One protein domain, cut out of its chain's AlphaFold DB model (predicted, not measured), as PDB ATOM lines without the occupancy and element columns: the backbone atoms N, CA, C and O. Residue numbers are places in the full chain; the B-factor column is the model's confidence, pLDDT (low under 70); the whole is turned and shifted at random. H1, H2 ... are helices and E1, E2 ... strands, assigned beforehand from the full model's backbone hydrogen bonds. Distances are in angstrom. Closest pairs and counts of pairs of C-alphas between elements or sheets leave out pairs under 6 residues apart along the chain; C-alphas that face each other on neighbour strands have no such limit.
ATOM      1  N   VAL A  54     175.488 193.302 231.726       93.62
ATOM      2  CA  VAL A  54     176.325 193.278 230.526       93.62
ATOM      3  C   VAL A  54     175.951 192.093 229.644       93.62
ATOM      4  O   VAL A  54     175.271 191.163 230.081       93.62
ATOM      5  N   GLY A  55     176.383 192.131 228.386       94.50
ATOM      6  CA  GLY A  55     176.152 191.057 227.424       94.50
ATOM      7  C   GLY A  55     175.333 191.488 226.213       94.50
ATOM      8  O   GLY A  55     175.118 192.684 226.000       94.50
ATOM      9  N   PRO A  56     174.878 190.518 225.397       96.00
ATOM     10  CA  PRO A  56     174.232 190.801 224.117       96.00
ATOM     11  C   PRO A  56     173.039 191.747 224.227       96.00
ATOM     12  O   PRO A  56     172.937 192.679 223.438       96.00
ATOM     13  N   LEU A  57     172.179 191.572 225.237       96.44
ATOM     14  CA  LEU A  57     171.030 192.453 225.443       96.44
ATOM     15  C   LEU A  57     171.459 193.904 225.687       96.44
ATOM     16  O   LEU A  57     170.995 194.794 224.980       96.44
ATOM     17  N   ALA A  58     172.369 194.134 226.637       95.56
ATOM     18  CA  ALA A  58     172.872 195.470 226.952       95.56
ATOM     19  C   ALA A  58     173.540 196.123 225.732       95.56
ATOM     20  O   ALA A  58     173.259 197.279 225.416       95.56
ATOM     21  N   ARG A  59     174.359 195.363 224.995       94.94
ATOM     22  CA  ARG A  59     175.022 195.842 223.778       94.94
ATOM     23  C   ARG A  59     174.016 196.264 222.716       94.94
ATOM     24  O   ARG A  59     174.093 197.380 222.220       94.94
ATOM     25  N   MET A  60     173.075 195.385 222.376       95.31
ATOM     26  CA  MET A  60     172.073 195.680 221.353       95.31
ATOM     27  C   MET A  60     171.225 196.893 221.736       95.31
ATOM     28  O   MET A  60     170.981 197.758 220.898       95.31
ATOM     29  N   TYR A  61     170.849 196.997 223.012       96.19
ATOM     30  CA  TYR A  61     170.090 198.125 223.545       96.19
ATOM     31  C   TYR A  61     170.857 199.448 223.400       96.19
ATOM     32  O   TYR A  61     170.334 200.407 222.837       96.19
ATOM     33  N   ILE A  62     172.113 199.502 223.858       95.06
ATOM     34  CA  ILE A  62     172.939 200.716 223.786       95.06
ATOM     35  C   ILE A  62     173.209 201.100 222.328       95.06
ATOM     36  O   ILE A  62     173.045 202.265 221.968       95.06
ATOM     37  N   THR A  63     173.566 200.142 221.467       95.75
ATOM     38  CA  THR A  63     173.804 200.416 220.043       95.75
ATOM     39  C   THR A  63     172.541 200.963 219.375       95.75
ATOM     40  O   THR A  63     172.634 201.972 218.675       95.75
ATOM     41  N   ALA A  64     171.364 200.383 219.645       96.62
ATOM     42  CA  ALA A  64     170.080 200.842 219.104       96.62
ATOM     43  C   ALA A  64     169.731 202.277 219.522       96.62
ATOM     44  O   ALA A  64     169.222 203.038 218.711       96.62
ATOM     45  N   VAL A  65     170.009 202.664 220.769       96.69
ATOM     46  CA  VAL A  65     169.681 204.009 221.278       96.69
ATOM     47  C   VAL A  65     170.719 205.049 220.855       96.69
ATOM     48  O   VAL A  65     170.379 206.206 220.624       96.69
ATOM     49  N   SER A  66     171.990 204.654 220.738       95.50
ATOM     50  CA  SER A  66     173.104 205.586 220.528       95.50
ATOM     51  C   SER A  66     173.091 206.321 219.186       95.50
ATOM     52  O   SER A  66     173.702 207.383 219.094       95.50
ATOM     53  N   LYS A  67     172.455 205.755 218.147       94.56
ATOM     54  CA  LYS A  67     172.475 206.265 216.762       94.56
ATOM     55  C   LYS A  67     173.885 206.504 216.199       94.56
ATOM     56  O   LYS A  67     174.077 207.355 215.337       94.56
ATOM     57  N   LYS A  68     174.882 205.760 216.694       95.94
ATOM     58  CA  LYS A  68     176.290 205.882 216.268       95.94
ATOM     59  C   LYS A  68     176.688 204.954 215.123       95.94
ATOM     60  O   LYS A  68     177.807 205.058 214.633       95.94
ATOM     61  N   VAL A  69     175.805 204.044 214.724       94.50
ATOM     62  CA  VAL A  69     176.011 203.136 213.590       94.50
ATOM     63  C   VAL A  69     174.804 203.217 212.652       94.50
ATOM     64  O   VAL A  69     173.703 203.476 213.148       94.50
ATOM     65  N   PRO A  70     174.967 203.006 211.334       93.69
ATOM     66  CA  PRO A  70     173.876 203.134 210.362       93.69
ATOM     67  C   PRO A  70     172.676 202.221 210.646       93.69
ATOM     68  O   PRO A  70     171.543 202.571 210.336       93.69
ATOM     69  N   GLU A  71     172.909 201.071 211.281       95.56
ATOM     70  CA  GLU A  71     171.871 200.085 211.610       95.56
ATOM     71  C   GLU A  71     170.975 200.538 212.776       95.56
ATOM     72  O   GLU A  71     169.954 199.915 213.070       95.56
ATOM     73  N   SER A  72     171.373 201.594 213.486       96.94
ATOM     74  CA  SER A  72     170.719 202.088 214.692       96.94
ATOM     75  C   SER A  72     169.539 202.999 214.366       96.94
ATOM     76  O   SER A  72     169.703 204.085 213.814       96.94
ATOM     77  N   THR A  73     168.332 202.594 214.763       96.62
ATOM     78  CA  THR A  73     167.099 203.358 214.484       96.62
ATOM     79  C   THR A  73     166.661 204.256 215.649       96.62
ATOM     80  O   THR A  73     165.670 204.981 215.553       96.62
ATOM     81  N   GLY A  74     167.355 204.200 216.790       95.75
ATOM     82  CA  GLY A  74     166.921 204.788 218.062       95.75
ATOM     83  C   GLY A  74     166.042 203.863 218.914       95.75
ATOM     84  O   GLY A  74     165.916 204.098 220.112       95.75
ATOM     85  N   LYS A  75     165.430 202.828 218.316       96.81
ATOM     86  CA  LYS A  75     164.523 201.876 218.998       96.81
ATOM     87  C   LYS A  75     164.688 200.408 218.570       96.81
ATOM     88  O   LYS A  75     164.023 199.512 219.094       96.81
ATOM     89  N   SER A  76     165.539 200.163 217.584       97.06
ATOM     90  CA  SER A  76     165.846 198.855 217.014       97.06
ATOM     91  C   SER A  76     167.222 198.875 216.342       97.06
ATOM     92  O   SER A  76     167.827 199.936 216.158       97.06
ATOM     93  N   LEU A  77     167.715 197.686 215.995       97.19
ATOM     94  CA  LEU A  77     168.850 197.490 215.099       97.19
ATOM     95  C   LEU A  77     168.367 196.781 213.845       97.19
ATOM     96  O   LEU A  77     167.878 195.655 213.949       97.19
ATOM     97  N   LYS A  78     168.517 197.427 212.687       97.25
ATOM     98  CA  LYS A  78     168.106 196.890 211.389       97.25
ATOM     99  C   LYS A  78     169.309 196.741 210.466       97.25
ATOM    100  O   LYS A  78     170.032 197.701 210.235       97.25
ATOM    101  N   PHE A  79     169.498 195.543 209.931       96.25
ATOM    102  CA  PHE A  79     170.591 195.207 209.022       96.25
ATOM    103  C   PHE A  79     170.161 194.092 208.071       96.25
ATOM    104  O   PHE A  79     169.237 193.335 208.367       96.25
ATOM    105  N   THR A  80     170.848 193.976 206.940       95.06
ATOM    106  CA  THR A  80     170.540 192.972 205.919       95.06
ATOM    107  C   THR A  80     171.692 191.987 205.825       95.06
ATOM    108  O   THR A  80     172.843 192.374 205.613       95.06
ATOM    109  N   LEU A  81     171.389 190.703 205.992       91.19
ATOM    110  CA  LEU A  81     172.332 189.634 205.696       91.19
ATOM    111  C   LEU A  81     172.316 189.359 204.189       91.19
ATOM    112  O   LEU A  81     171.232 189.244 203.609       91.19
ATOM    113  N   PRO A  82     173.489 189.258 203.538       88.62
ATOM    114  CA  PRO A  82     173.549 189.008 202.107       88.62
ATOM    115  C   PRO A  82     172.996 187.622 201.768       88.62
ATOM    116  O   PRO A  82     173.040 186.698 202.588       88.62
ATOM    117  N   ARG A  83     172.525 187.463 200.525       86.12
ATOM    118  CA  ARG A  83     172.184 186.146 199.976       86.12
ATOM    119  C   ARG A  83     173.389 185.225 200.146       86.12
ATOM    120  O   ARG A  83     174.503 185.567 199.748       86.12
ATOM    121  N   THR A  84     173.149 184.046 200.700       75.75
ATOM    122  CA  THR A  84     174.162 182.995 200.750       75.75
ATOM    123  C   THR A  84     173.933 182.052 199.578       75.75
ATOM    124  O   THR A  84     172.808 181.618 199.358       75.75
ATOM    125  N   ASN A  85     174.991 181.707 198.845       71.38
ATOM    126  CA  ASN A  85     174.952 180.638 197.849       71.38
ATOM    127  C   ASN A  85     175.746 179.454 198.398       71.38
ATOM    128  O   ASN A  85     176.963 179.540 198.552       71.38
ATOM    129  N   ARG A  86     175.059 178.356 198.712       67.06
ATOM    130  CA  ARG A  86     175.687 177.071 199.015       67.06
ATOM    131  C   ARG A  86     175.391 176.101 197.883       67.06
ATOM    132  O   ARG A  86     174.275 176.067 197.377       67.06
ATOM    133  N   ILE A  87     176.399 175.324 197.501       62.47
ATOM    134  CA  ILE A  87     176.306 174.330 196.420       62.47
ATOM    135  C   ILE A  87     175.393 173.158 196.831       62.47
ATOM    136  O   ILE A  87     174.778 172.527 195.979       62.47
ATOM    137  N   ASP A  88     175.269 172.897 198.136       74.44
ATOM    138  CA  ASP A  88     174.622 171.721 198.726       74.44
ATOM    139  C   ASP A  88     173.243 171.989 199.361       74.44
ATOM    140  O   ASP A  88     172.606 171.058 199.849       74.44
ATOM    141  N   ALA A  89     172.755 173.235 199.376       68.44
ATOM    142  CA  ALA A  89     171.483 173.572 200.015       68.44
ATOM    143  C   ALA A  89     170.802 174.790 199.379       68.44
ATOM    144  O   ALA A  89     171.459 175.778 199.051       68.44
ATOM    145  N   LYS A  90     169.461 174.769 199.301       63.72
ATOM    146  CA  LYS A  90     168.672 175.997 199.120       63.72
ATOM    147  C   LYS A  90     168.849 176.862 200.364       63.72
ATOM    148  O   LYS A  90     168.279 176.576 201.415       63.72
ATOM    149  N   VAL A  91     169.667 177.897 200.243       66.44
ATOM    150  CA  VAL A  91     169.873 178.903 201.288       66.44
ATOM    151  C   VAL A  91     168.913 180.079 201.080       66.44
ATOM    152  O   VAL A  91     168.458 180.295 199.955       66.44
ATOM    153  N   PRO A  92     168.578 180.828 202.146       71.12
ATOM    154  CA  PRO A  92     167.730 182.006 202.037       71.12
ATOM    155  C   PRO A  92     168.334 183.065 201.106       71.12
ATOM    156  O   PRO A  92     169.556 183.255 201.059       71.12
ATOM    157  N   ASP A  93     167.455 183.789 200.411       83.75
ATOM    158  CA  ASP A  93     167.783 185.070 199.786       83.75
ATOM    159  C   ASP A  93     168.295 186.086 200.824       83.75
ATOM    160  O   ASP A  93     168.364 185.801 202.023       83.75
ATOM    161  N   ALA A  94     168.683 187.283 200.368       88.25
ATOM    162  CA  ALA A  94     169.048 188.360 201.280       88.25
ATOM    163  C   ALA A  94     167.947 188.555 202.337       88.25
ATOM    164  O   ALA A  94     166.761 188.622 202.008       88.25
ATOM    165  N   MET A  95     168.347 188.606 203.606       89.75
ATOM    166  CA  MET A  95     167.423 188.576 204.733       89.75
ATOM    167  C   MET A  95     167.549 189.855 205.546       89.75
ATOM    168  O   MET A  95     168.586 190.111 206.163       89.75
ATOM    169  N   ASP A  96     166.468 190.624 205.589       93.69
ATOM    170  CA  ASP A  96     166.342 191.756 206.496       93.69
ATOM    171  C   ASP A  96     166.110 191.257 207.921       93.69
ATOM    172  O   ASP A  96     165.165 190.522 208.212       93.69
ATOM    173  N   VAL A  97     166.977 191.690 208.829       95.50
ATOM    174  CA  VAL A  97     166.911 191.374 210.251       95.50
ATOM    175  C   VAL A  97     166.679 192.662 211.018       95.50
ATOM    176  O   VAL A  97     167.435 193.623 210.890       95.50
ATOM    177  N   GLU A  98     165.646 192.680 211.858       97.62
ATOM    178  CA  GLU A  98     165.398 193.786 212.775       97.62
ATOM    179  C   GLU A  98     165.238 193.269 214.204       97.62
ATOM    180  O   GLU A  98     164.249 192.619 214.546       97.62
ATOM    181  N   TRP A  99     166.195 193.602 215.067       98.00
ATOM    182  CA  TRP A  99     166.020 193.423 216.502       98.00
ATOM    183  C   TRP A  99     165.339 194.649 217.092       98.00
ATOM    184  O   TRP A  99     165.905 195.742 217.086       98.00
ATOM    185  N   LYS A 100     164.136 194.468 217.631       97.75
ATOM    186  CA  LYS A 100     163.382 195.526 218.308       97.75
ATOM    187  C   LYS A 100     163.641 195.475 219.805       97.75
ATOM    188  O   LYS A 100     163.666 194.396 220.396       97.75
ATOM    189  N   MET A 101     163.801 196.646 220.413       96.62
ATOM    190  CA  MET A 101     163.973 196.738 221.859       96.62
ATOM    191  C   MET A 101     162.737 196.173 222.577       96.62
ATOM    192  O   MET A 101     161.608 196.503 222.201       96.62
ATOM    193  N   PRO A 102     162.918 195.323 223.601       95.81
ATOM    194  CA  PRO A 102     161.795 194.742 224.312       95.81
ATOM    195  C   PRO A 102     161.147 195.764 225.251       95.81
ATOM    196  O   PRO A 102     161.820 196.627 225.815       95.81
ATOM    197  N   SER A 103     159.842 195.624 225.486       94.38
ATOM    198  CA  SER A 103     159.114 196.441 226.469       94.38
ATOM    199  C   SER A 103     159.467 196.088 227.918       94.38
ATOM    200  O   SER A 103     159.306 196.913 228.814       94.38
ATOM    201  N   LYS A 104     159.948 194.861 228.160       94.94
ATOM    202  CA  LYS A 104     160.375 194.360 229.473       94.94
ATOM    203  C   LYS A 104     161.673 193.574 229.339       94.94
ATOM    204  O   LYS A 104     161.835 192.808 228.397       94.94
ATOM    205  N   ILE A 105     162.571 193.710 230.309       95.06
ATOM    206  CA  ILE A 105     163.827 192.954 230.357       95.06
ATOM    207  C   ILE A 105     163.617 191.692 231.200       95.06
ATOM    208  O   ILE A 105     163.276 191.778 232.377       95.06
ATOM    209  N   ASN A 106     163.802 190.515 230.599       96.25
ATOM    210  CA  ASN A 106     163.670 189.218 231.270       96.25
ATOM    211  C   ASN A 106     164.621 188.165 230.661       96.25
ATOM    212  O   ASN A 106     165.407 188.457 229.758       96.25
ATOM    213  N   ALA A 107     164.555 186.924 231.152       97.38
ATOM    214  CA  ALA A 107     165.409 185.833 230.684       97.38
ATOM    215  C   ALA A 107     165.220 185.490 229.192       97.38
ATOM    216  O   ALA A 107     166.209 185.260 228.494       97.38
ATOM    217  N   LEU A 108     163.982 185.501 228.688       97.25
ATOM    218  CA  LEU A 108     163.694 185.215 227.280       97.25
ATOM    219  C   LEU A 108     164.268 186.296 226.364       97.25
ATOM    220  O   LEU A 108     164.888 185.976 225.354       97.25
ATOM    221  N   GLU A 109     164.148 187.568 226.744       97.50
ATOM    222  CA  GLU A 109     164.696 188.677 225.957       97.50
ATOM    223  C   GLU A 109     166.228 188.678 225.931       97.50
ATOM    224  O   GLU A 109     166.827 189.031 224.916       97.50
ATOM    225  N   ARG A 110     166.885 188.187 226.991       97.00
ATOM    226  CA  ARG A 110     168.340 187.951 226.977       97.00
ATOM    227  C   ARG A 110     168.736 186.877 225.961       97.00
ATOM    228  O   ARG A 110     169.740 187.038 225.265       97.00
ATOM    229  N   ILE A 111     167.962 185.794 225.861       96.94
ATOM    230  CA  ILE A 111     168.198 184.718 224.883       96.94
ATOM    231  C   ILE A 111     167.916 185.223 223.465       96.94
ATOM    232  O   ILE A 111     168.750 185.036 222.579       96.94
ATOM    233  N   ARG A 112     166.797 185.931 223.262       97.38
ATOM    234  CA  ARG A 112     166.450 186.559 221.981       97.38
ATOM    235  C   ARG A 112     167.558 187.500 221.521       97.38
ATOM    236  O   ARG A 112     168.043 187.356 220.404       97.38
ATOM    237  N   ALA A 113     168.006 188.414 222.379       97.00
ATOM    238  CA  ALA A 113     169.094 189.327 222.041       97.00
ATOM    239  C   ALA A 113     170.382 188.575 221.682       97.00
ATOM    240  O   ALA A 113     171.048 188.937 220.722       97.00
ATOM    241  N   ARG A 114     170.719 187.480 222.375       96.81
ATOM    242  CA  ARG A 114     171.881 186.654 222.008       96.81
ATOM    243  C   ARG A 114     171.755 186.041 220.609       96.81
ATOM    244  O   ARG A 114     172.738 186.046 219.875       96.81
ATOM    245  N   ALA A 115     170.574 185.548 220.237       96.44
ATOM    246  CA  ALA A 115     170.336 184.983 218.908       96.44
ATOM    247  C   ALA A 115     170.491 186.042 217.803       96.44
ATOM    248  O   ALA A 115     171.231 185.835 216.844       96.44
ATOM    249  N   TYR A 116     169.877 187.217 217.972       97.06
ATOM    250  CA  TYR A 116     170.032 188.316 217.013       97.06
ATOM    251  C   TYR A 116     171.458 188.870 216.984       97.06
ATOM    252  O   TYR A 116     171.961 189.230 215.924       97.06
ATOM    253  N   PHE A 117     172.139 188.908 218.128       96.19
ATOM    254  CA  PHE A 117     173.528 189.341 218.202       96.19
ATOM    255  C   PHE A 117     174.470 188.411 217.422       96.19
ATOM    256  O   PHE A 117     175.466 188.876 216.869       96.19
ATOM    257  N   HIS A 118     174.144 187.120 217.310       94.94
ATOM    258  CA  HIS A 118     174.877 186.199 216.442       94.94
ATOM    259  C   HIS A 118     174.763 186.607 214.965       94.94
ATOM    260  O   HIS A 118     175.779 186.762 214.290       94.94
ATOM    261  N   ALA A 119     173.541 186.886 214.497       94.44
ATOM    262  CA  ALA A 119     173.300 187.408 213.152       94.44
ATOM    263  C   ALA A 119     173.994 188.764 212.924       94.44
ATOM    264  O   ALA A 119     174.643 188.964 211.900       94.44
ATOM    265  N   TYR A 120     173.933 189.672 213.901       95.31
ATOM    266  CA  TYR A 120     174.608 190.969 213.822       95.31
ATOM    267  C   TYR A 120     176.133 190.819 213.750       95.31
ATOM    268  O   TYR A 120     176.792 191.503 212.974       95.31
ATOM    269  N   THR A 121     176.708 189.884 214.509       94.62
ATOM    270  CA  THR A 121     178.147 189.592 214.445       94.62
ATOM    271  C   THR A 121     178.537 189.058 213.071       94.62
ATOM    272  O   THR A 121     179.552 189.484 212.534       94.62
ATOM    273  N   ALA A 122     177.733 188.181 212.462       93.75
ATOM    274  CA  ALA A 122     177.978 187.718 211.096       93.75
ATOM    275  C   ALA A 122     177.960 188.877 210.081       93.75
ATOM    276  O   ALA A 122     178.869 188.977 209.259       93.75
ATOM    277  N   TYR A 123     176.984 189.787 210.190       94.75
ATOM    278  CA  TYR A 123     176.909 191.004 209.375       94.75
ATOM    279  C   TYR A 123     178.161 191.887 209.517       94.75
ATOM    280  O   TYR A 123     178.776 192.270 208.522       94.75
ATOM    281  N   VAL A 124     178.578 192.183 210.752       95.00
ATOM    282  CA  VAL A 124     179.766 193.010 211.016       95.00
ATOM    283  C   VAL A 124     181.034 192.330 210.496       95.00
ATOM    284  O   VAL A 124     181.811 192.963 209.784       95.00
ATOM    285  N   THR A 125     181.228 191.042 210.795       95.31
ATOM    286  CA  THR A 125     182.396 190.274 210.342       95.31
ATOM    287  C   THR A 125     182.479 190.235 208.821       95.31
ATOM    288  O   THR A 125     183.557 190.433 208.270       95.31
ATOM    289  N   TYR A 126     181.356 190.039 208.125       93.94
ATOM    290  CA  TYR A 126     181.323 190.049 206.664       93.94
ATOM    291  C   TYR A 126     181.849 191.375 206.094       93.94
ATOM    292  O   TYR A 126     182.768 191.378 205.275       93.94
ATOM    293  N   ASN A 127     181.347 192.507 206.595       94.75
ATOM    294  CA  ASN A 127     181.807 193.831 206.168       94.75
ATOM    295  C   ASN A 127     183.278 194.096 206.533       94.75
ATOM    296  O   ASN A 127     184.012 194.688 205.743       94.75
ATOM    297  N   GLN A 128     183.741 193.627 207.695       96.25
ATOM    298  CA  GLN A 128     185.149 193.730 208.092       96.25
ATOM    299  C   GLN A 128     186.075 192.913 207.186       96.25
ATOM    300  O   GLN A 128     187.148 193.393 206.829       96.25
ATOM    301  N   VAL A 129     185.660 191.713 206.770       96.12
ATOM    302  CA  VAL A 129     186.415 190.894 205.811       96.12
ATOM    303  C   VAL A 129     186.489 191.590 204.453       96.12
ATOM    304  O   VAL A 129     187.573 191.666 203.878       96.12
ATOM    305  N   LEU A 130     185.385 192.159 203.959       95.75
ATOM    306  CA  LEU A 130     185.398 192.932 202.712       95.75
ATOM    307  C   LEU A 130     186.347 194.135 202.794       95.75
ATOM    308  O   LEU A 130     187.143 194.352 201.880       95.75
ATOM    309  N   ALA A 131     186.310 194.878 203.901       96.31
ATOM    310  CA  ALA A 131     187.220 195.995 204.133       96.31
ATOM    311  C   ALA A 131     188.690 195.539 204.180       96.31
ATOM    312  O   ALA A 131     189.548 196.166 203.560       96.31
ATOM    313  N   ALA A 132     188.981 194.422 204.855       96.62
ATOM    314  CA  ALA A 132     190.326 193.859 204.937       96.62
ATOM    315  C   ALA A 132     190.851 193.401 203.565       96.62
ATOM    316  O   ALA A 132     191.975 193.733 203.195       96.62
ATOM    317  N   LEU A 133     190.033 192.698 202.775       97.06
ATOM    318  CA  LEU A 133     190.385 192.298 201.409       97.06
ATOM    319  C   LEU A 133     190.614 193.519 200.505       97.06
ATOM    320  O   LEU A 133     191.555 193.527 199.711       97.06
ATOM    321  N   GLY A 134     189.799 194.568 200.657       97.94
ATOM    322  CA  GLY A 134     189.990 195.845 199.971       97.94
ATOM    323  C   GLY A 134     191.325 196.508 200.319       97.94
ATOM    324  O   GLY A 134     192.050 196.930 199.419       97.94
ATOM    325  N   ALA A 135     191.691 196.538 201.603       97.06
ATOM    326  CA  ALA A 135     192.970 197.077 202.064       97.06
ATOM    327  C   ALA A 135     194.168 196.291 201.503       97.06
ATOM    328  O   ALA A 135     195.116 196.892 200.998       97.06
ATOM    329  N   ILE A 136     194.098 194.954 201.504       97.19
ATOM    330  CA  ILE A 136     195.136 194.090 200.920       97.19
ATOM    331  C   ILE A 136     195.278 194.355 199.419       97.19
ATOM    332  O   ILE A 136     196.395 194.519 198.931       97.19
ATOM    333  N   LYS A 137     194.160 194.456 198.688       97.38
ATOM    334  CA  LYS A 137     194.161 194.782 197.253       97.38
ATOM    335  C   LYS A 137     194.791 196.151 196.972       97.38
ATOM    336  O   LYS A 137     195.449 196.312 195.950       97.38
ATOM    337  N   ALA A 138     194.624 197.115 197.877       97.81
ATOM    338  CA  ALA A 138     195.260 198.431 197.807       97.81
ATOM    339  C   ALA A 138     196.745 198.431 198.239       97.81
ATOM    340  O   ALA A 138     197.357 199.492 198.320       97.81
ATOM    341  N   GLY A 139     197.332 197.266 198.541       97.12
ATOM    342  CA  GLY A 139     198.724 197.128 198.977       97.12
ATOM    343  C   GLY A 139     198.959 197.402 200.468       97.12
ATOM    344  O   GLY A 139     200.094 197.324 200.934       97.12
ATOM    345  N   ALA A 140     197.911 197.682 201.249       96.12
ATOM    346  CA  ALA A 140     198.005 197.927 202.686       96.12
ATOM    347  C   ALA A 140     198.030 196.604 203.478       96.12
ATOM    348  O   ALA A 140     197.081 196.250 204.173       96.12
ATOM    349  N   SER A 141     199.134 195.862 203.369       95.38
ATOM    350  CA  SER A 141     199.319 194.535 203.986       95.38
ATOM    351  C   SER A 141     200.136 194.540 205.290       95.38
ATOM    352  O   SER A 141     200.439 193.482 205.843       95.38
ATOM    353  N   PRO A 150     207.681 200.934 227.299       87.69
ATOM    354  CA  PRO A 150     207.952 202.033 228.216       87.69
ATOM    355  C   PRO A 150     208.570 201.482 229.504       87.69
ATOM    356  O   PRO A 150     208.261 200.360 229.898       87.69
ATOM    357  N   LYS A 151     209.437 202.240 230.184       87.44
ATOM    358  CA  LYS A 151     209.961 201.835 231.503       87.44
ATOM    359  C   LYS A 151     208.851 201.841 232.557       87.44
ATOM    360  O   LYS A 151     208.740 200.914 233.348       87.44
ATOM    361  N   ASP A 152     208.002 202.857 232.519       88.75
ATOM    362  CA  ASP A 152     206.852 203.035 233.397       88.75
ATOM    363  C   ASP A 152     205.653 203.428 232.539       88.75
ATOM    364  O   ASP A 152     205.794 204.194 231.587       88.75
ATOM    365  N   GLY A 153     204.475 202.894 232.844       88.31
ATOM    366  CA  GLY A 153     203.295 203.188 232.043       88.31
ATOM    367  C   GLY A 153     202.023 202.567 232.587       88.31
ATOM    368  O   GLY A 153     202.048 201.626 233.383       88.31
ATOM    369  N   ILE A 154     200.894 203.097 232.136       90.00
ATOM    370  CA  ILE A 154     199.573 202.534 232.392       90.00
ATOM    371  C   ILE A 154     198.837 202.357 231.073       90.00
ATOM    372  O   ILE A 154     199.052 203.101 230.120       90.00
ATOM    373  N   GLY A 155     197.974 201.353 231.026       90.62
ATOM    374  CA  GLY A 155     197.137 201.076 229.872       90.62
ATOM    375  C   GLY A 155     195.799 200.507 230.300       90.62
ATOM    376  O   GLY A 155     195.674 199.903 231.370       90.62
ATOM    377  N   VAL A 156     194.802 200.704 229.448       92.31
ATOM    378  CA  VAL A 156     193.527 200.005 229.533       92.31
ATOM    379  C   VAL A 156     193.132 199.532 228.138       92.31
ATOM    380  O   VAL A 156     193.161 200.302 227.183       92.31
ATOM    381  N   GLY A 157     192.802 198.251 228.015       92.94
ATOM    382  CA  GLY A 157     192.252 197.662 226.799       92.94
ATOM    383  C   GLY A 157     190.824 197.226 227.063       92.94
ATOM    384  O   GLY A 157     190.607 196.381 227.921       92.94
ATOM    385  N   ILE A 158     189.855 197.797 226.351       92.38
ATOM    386  CA  ILE A 158     188.438 197.468 226.522       92.38
ATOM    387  C   ILE A 158     187.970 196.703 225.292       92.38
ATOM    388  O   ILE A 158     188.158 197.150 224.163       92.38
ATOM    389  N   VAL A 159     187.336 195.560 225.518       91.88
ATOM    390  CA  VAL A 159     186.697 194.759 224.484       91.88
ATOM    391  C   VAL A 159     185.288 194.418 224.921       91.88
ATOM    392  O   VAL A 159     185.028 194.065 226.068       91.88
ATOM    393  N   GLU A 160     184.350 194.505 223.991       90.38
ATOM    394  CA  GLU A 160     183.022 193.970 224.225       90.38
ATOM    395  C   GLU A 160     183.024 192.479 223.838       90.38
ATOM    396  O   GLU A 160     182.893 192.113 222.664       90.38
ATOM    397  N   ALA A 161     183.205 191.593 224.824       89.50
ATOM    398  CA  ALA A 161     183.290 190.147 224.620       89.50
ATOM    399  C   ALA A 161     181.898 189.505 224.469       89.50
ATOM    400  O   ALA A 161     180.871 190.122 224.723       89.50
ATOM    401  N   MET A 162     181.827 188.221 224.104       85.88
ATOM    402  CA  MET A 162     180.543 187.531 223.856       85.88
ATOM    403  C   MET A 162     179.532 187.603 225.017       85.88
ATOM    404  O   MET A 162     178.326 187.472 224.801       85.88
ATOM    405  N   ARG A 163     180.013 187.776 226.254       89.44
ATOM    406  CA  ARG A 163     179.190 187.839 227.473       89.44
ATOM    407  C   ARG A 163     179.069 189.245 228.057       89.44
ATOM    408  O   ARG A 163     178.442 189.392 229.098       89.44
ATOM    409  N   GLY A 164     179.603 190.256 227.382       90.88
ATOM    410  CA  GLY A 164     179.605 191.633 227.851       90.88
ATOM    411  C   GLY A 164     181.003 192.214 227.926       90.88
ATOM    412  O   GLY A 164     181.986 191.568 227.548       90.88
ATOM    413  N   VAL A 165     181.063 193.453 228.404       89.94
ATOM    414  CA  VAL A 165     182.297 194.224 228.455       89.94
ATOM    415  C   VAL A 165     183.366 193.503 229.274       89.94
ATOM    416  O   VAL A 165     183.110 192.849 230.279       89.94
ATOM    417  N   VAL A 166     184.590 193.579 228.785       89.56
ATOM    418  CA  VAL A 166     185.794 193.096 229.438       89.56
ATOM    419  C   VAL A 166     186.809 194.203 229.276       89.56
ATOM    420  O   VAL A 166     187.041 194.684 228.169       89.56
ATOM    421  N   ALA A 167     187.416 194.622 230.371       90.81
ATOM    422  CA  ALA A 167     188.508 195.569 230.324       90.81
ATOM    423  C   ALA A 167     189.726 194.980 231.026       90.81
ATOM    424  O   ALA A 167     189.600 194.307 232.047       90.81
ATOM    425  N   HIS A 168     190.887 195.194 230.414       90.38
ATOM    426  CA  HIS A 168     192.203 194.853 230.925       90.38
ATOM    427  C   HIS A 168     192.883 196.126 231.386       90.38
ATOM    428  O   HIS A 168     193.223 196.959 230.550       90.38
ATOM    429  N   TRP A 169     193.116 196.263 232.684       89.81
ATOM    430  CA  TRP A 169     193.941 197.344 233.215       89.81
ATOM    431  C   TRP A 169     195.353 196.839 233.433       89.81
ATOM    432  O   TRP A 169     195.556 195.820 234.097       89.81
ATOM    433  N   CYS A 170     196.310 197.567 232.866       88.25
ATOM    434  CA  CYS A 170     197.722 197.254 232.951       88.25
ATOM    435  C   CYS A 170     198.481 198.391 233.623       88.25
ATOM    436  O   CYS A 170     198.285 199.563 233.291       88.25
ATOM    437  N   ARG A 171     199.397 198.031 234.523       85.94
ATOM    438  CA  ARG A 171     200.384 198.953 235.084       85.94
ATOM    439  C   ARG A 171     201.774 198.345 234.977       85.94
ATOM    440  O   ARG A 171     202.032 197.239 235.455       85.94
ATOM    441  N   GLN A 172     202.672 199.093 234.360       83.44
ATOM    442  CA  GLN A 172     204.080 198.769 234.252       83.44
ATOM    443  C   GLN A 172     204.887 199.687 235.164       83.44
ATOM    444  O   GLN A 172     204.679 200.901 235.178       83.44
ATOM    445  N   HIS A 173     205.810 199.088 235.915       82.62
ATOM    446  CA  HIS A 173     206.790 199.829 236.692       82.62
ATOM    447  C   HIS A 173     208.157 199.146 236.593       82.62
ATOM    448  O   HIS A 173     208.313 197.994 237.016       82.62
ATOM    449  N   GLY A 174     209.133 199.835 236.009       79.88
ATOM    450  CA  GLY A 174     210.408 199.243 235.605       79.88
ATOM    451  C   GLY A 174     210.256 198.112 234.571       79.88
ATOM    452  O   GLY A 174     209.453 198.162 233.639       79.88
ATOM    453  N   THR A 175     211.045 197.045 234.713       66.69
ATOM    454  CA  THR A 175     211.033 195.913 233.765       66.69
ATOM    455  C   THR A 175     209.843 194.965 233.944       66.69
ATOM    456  O   THR A 175     209.543 194.189 233.032       66.69
ATOM    457  N   HIS A 176     209.133 195.054 235.071       61.34
ATOM    458  CA  HIS A 176     208.068 194.130 235.446       61.34
ATOM    459  C   HIS A 176     206.686 194.704 235.114       61.34
ATOM    460  O   HIS A 176     206.334 195.825 235.495       61.34
ATOM    461  N   LEU A 177     205.875 193.898 234.426       59.59
ATOM    462  CA  LEU A 177     204.427 194.095 234.384       59.59
ATOM    463  C   LEU A 177     203.897 193.771 235.777       59.59
ATOM    464  O   LEU A 177     204.049 192.643 236.240       59.59
ATOM    465  N   ARG A 178     203.339 194.766 236.467       54.66
ATOM    466  CA  ARG A 178     202.865 194.571 237.840       54.66
ATOM    467  C   ARG A 178     201.432 194.071 237.895       54.66
ATOM    468  O   ARG A 178     201.071 193.433 238.876       54.66
ATOM    469  N   GLU A 179     200.624 194.346 236.875       58.91
ATOM    470  CA  GLU A 179     199.197 194.050 236.956       58.91
ATOM    471  C   GLU A 179     198.561 193.904 235.573       58.91
ATOM    472  O   GLU A 179     198.815 194.729 234.699       58.91
ATOM    473  N   ILE A 180     197.754 192.853 235.388       56.38
ATOM    474  CA  ILE A 180     196.815 192.662 234.273       56.38
ATOM    475  C   ILE A 180     195.512 192.189 234.909       56.38
ATOM    476  O   ILE A 180     195.511 191.183 235.622       56.38
ATOM    477  N   ARG A 181     194.404 192.896 234.672       60.25
ATOM    478  CA  ARG A 181     193.149 192.595 235.370       60.25
ATOM    479  C   ARG A 181     191.928 192.665 234.470       60.25
ATOM    480  O   ARG A 181     191.724 193.703 233.866       60.25
ATOM    481  N   MET A 182     191.128 191.595 234.434       51.00
ATOM    482  CA  MET A 182     189.832 191.509 233.738       51.00
ATOM    483  C   MET A 182     188.682 191.906 234.655       51.00
ATOM    484  O   MET A 182     188.303 191.114 235.513       51.00
ATOM    485  N   GLU A 183     188.089 193.073 234.452       54.03
ATOM    486  CA  GLU A 183     186.875 193.513 235.159       54.03
ATOM    487  C   GLU A 183     186.042 194.487 234.305       54.03
ATOM    488  O   GLU A 183     186.439 194.902 233.219       54.03
ATOM    489  N   ILE A 184     184.861 194.848 234.801       40.41
ATOM    490  CA  ILE A 184     184.042 195.958 234.310       40.41
ATOM    491  C   ILE A 184     183.898 196.894 235.495       40.41
ATOM    492  O   ILE A 184     183.147 196.598 236.422       40.41
TER     493      ILE A 184
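Overview. This is residues 54 to 141 and 150 to 184 of the 191 residues of an uncharacterized protein of Candidatus Altiarchaeales archaeon HGW-Altiarchaeales-1 (UniProt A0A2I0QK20). A narrow three-stranded sheet, E3 E4 E5, reaches like an arm from a body in which the helix H1 and the strand hairpin E1 E2 pack on the first part of the long helix H2. The arm meets the body at its E3 to E4 turn, where H1 begins, while residues 134 to 139, of which 134 to 137 belong to H2, stick out free. The printed part has 123 residues, with two named helices and five named strands in the order H1 E1 E2 H2 E3 E4 E5; both sheets are antiparallel, the larger in the order E3, E4, E5, and the class is mixed, helices and strands. The whole is loose, with a radius of gyration of the C-alphas of 19.2 A and spans of 59 by 47 by 30 A.

Along the chain. E3 is residues 152 to 161, 28.3 A from first to last C-alpha, and begins at C-alpha 152 (206.852, 203.035, 233.397). E4 is residues 164 to 173, 29.7 A, and E5 is residues 176 to 183, 21.2 A, ending at C-alpha 183 (186.875, 193.513, 235.159). H1 is residues 56 to 66, 15.3 A, beginning at C-alpha 56 (174.232, 190.801, 224.117). H2 is residues 107 to 137, 45.0 A. E1 is residues 76 to 81, 16.0 A, and E2 is residues 95 to 100, 15.8 A.

Arrangement. E3, E4 and E5 form a meander, each strand the antiparallel neighbour of the one before; the sheet is twisted, with C-alphas up to 4.1 A off its best plane. The hairpin E3 and E4 has N 159 and O 166 at 2.8 A, and the hairpin E4 and E5 has N 169 and O 181 at 3.1 A, both within hydrogen-bond range. H1 is on this sheet but only grazes it, with its residues 56 to 59; the C-alphas of Pro 56 and Gly 164 are 6.6 A apart. H2 is not on it. H1 and H2 touch, H2 with residues 109 to 117 alone, closest at the C-alphas of Leu 57 and Ala 113, 5.0 A; they run the same way at a steep tilt of 68 degrees, only just short of about perpendicular. The closest C-alphas of H1 and E1 are those of Ala 64 and Ser 76, 5.1 A apart. The closest of E1 and H2 are those of Leu 81 and Tyr 123, 6.0 A apart. The hairpin E1 and E2 is antiparallel at 165 degrees, with N 97 and O 79 at 2.8 A, within hydrogen-bond range. E1 and E2 are apart from E3, E4 and E5. In H1 and H2 every O i to N i+4 pair is within hydrogen-bond range.

Size, cuts and confidence. The two C-alphas farthest apart, those of Lys 90 and Gly 174, are 60.1 A apart. Residues 142 to 149 are not printed, and C-alphas 141 and 150 are 26.8 A apart across this cut. Of the links that are printed whole, E1 to E2 is long, with 13 residues. The mean pLDDT of the printed part is 88.9; residues 86 to 87, 89 to 91 and 175 to 184 are under 70.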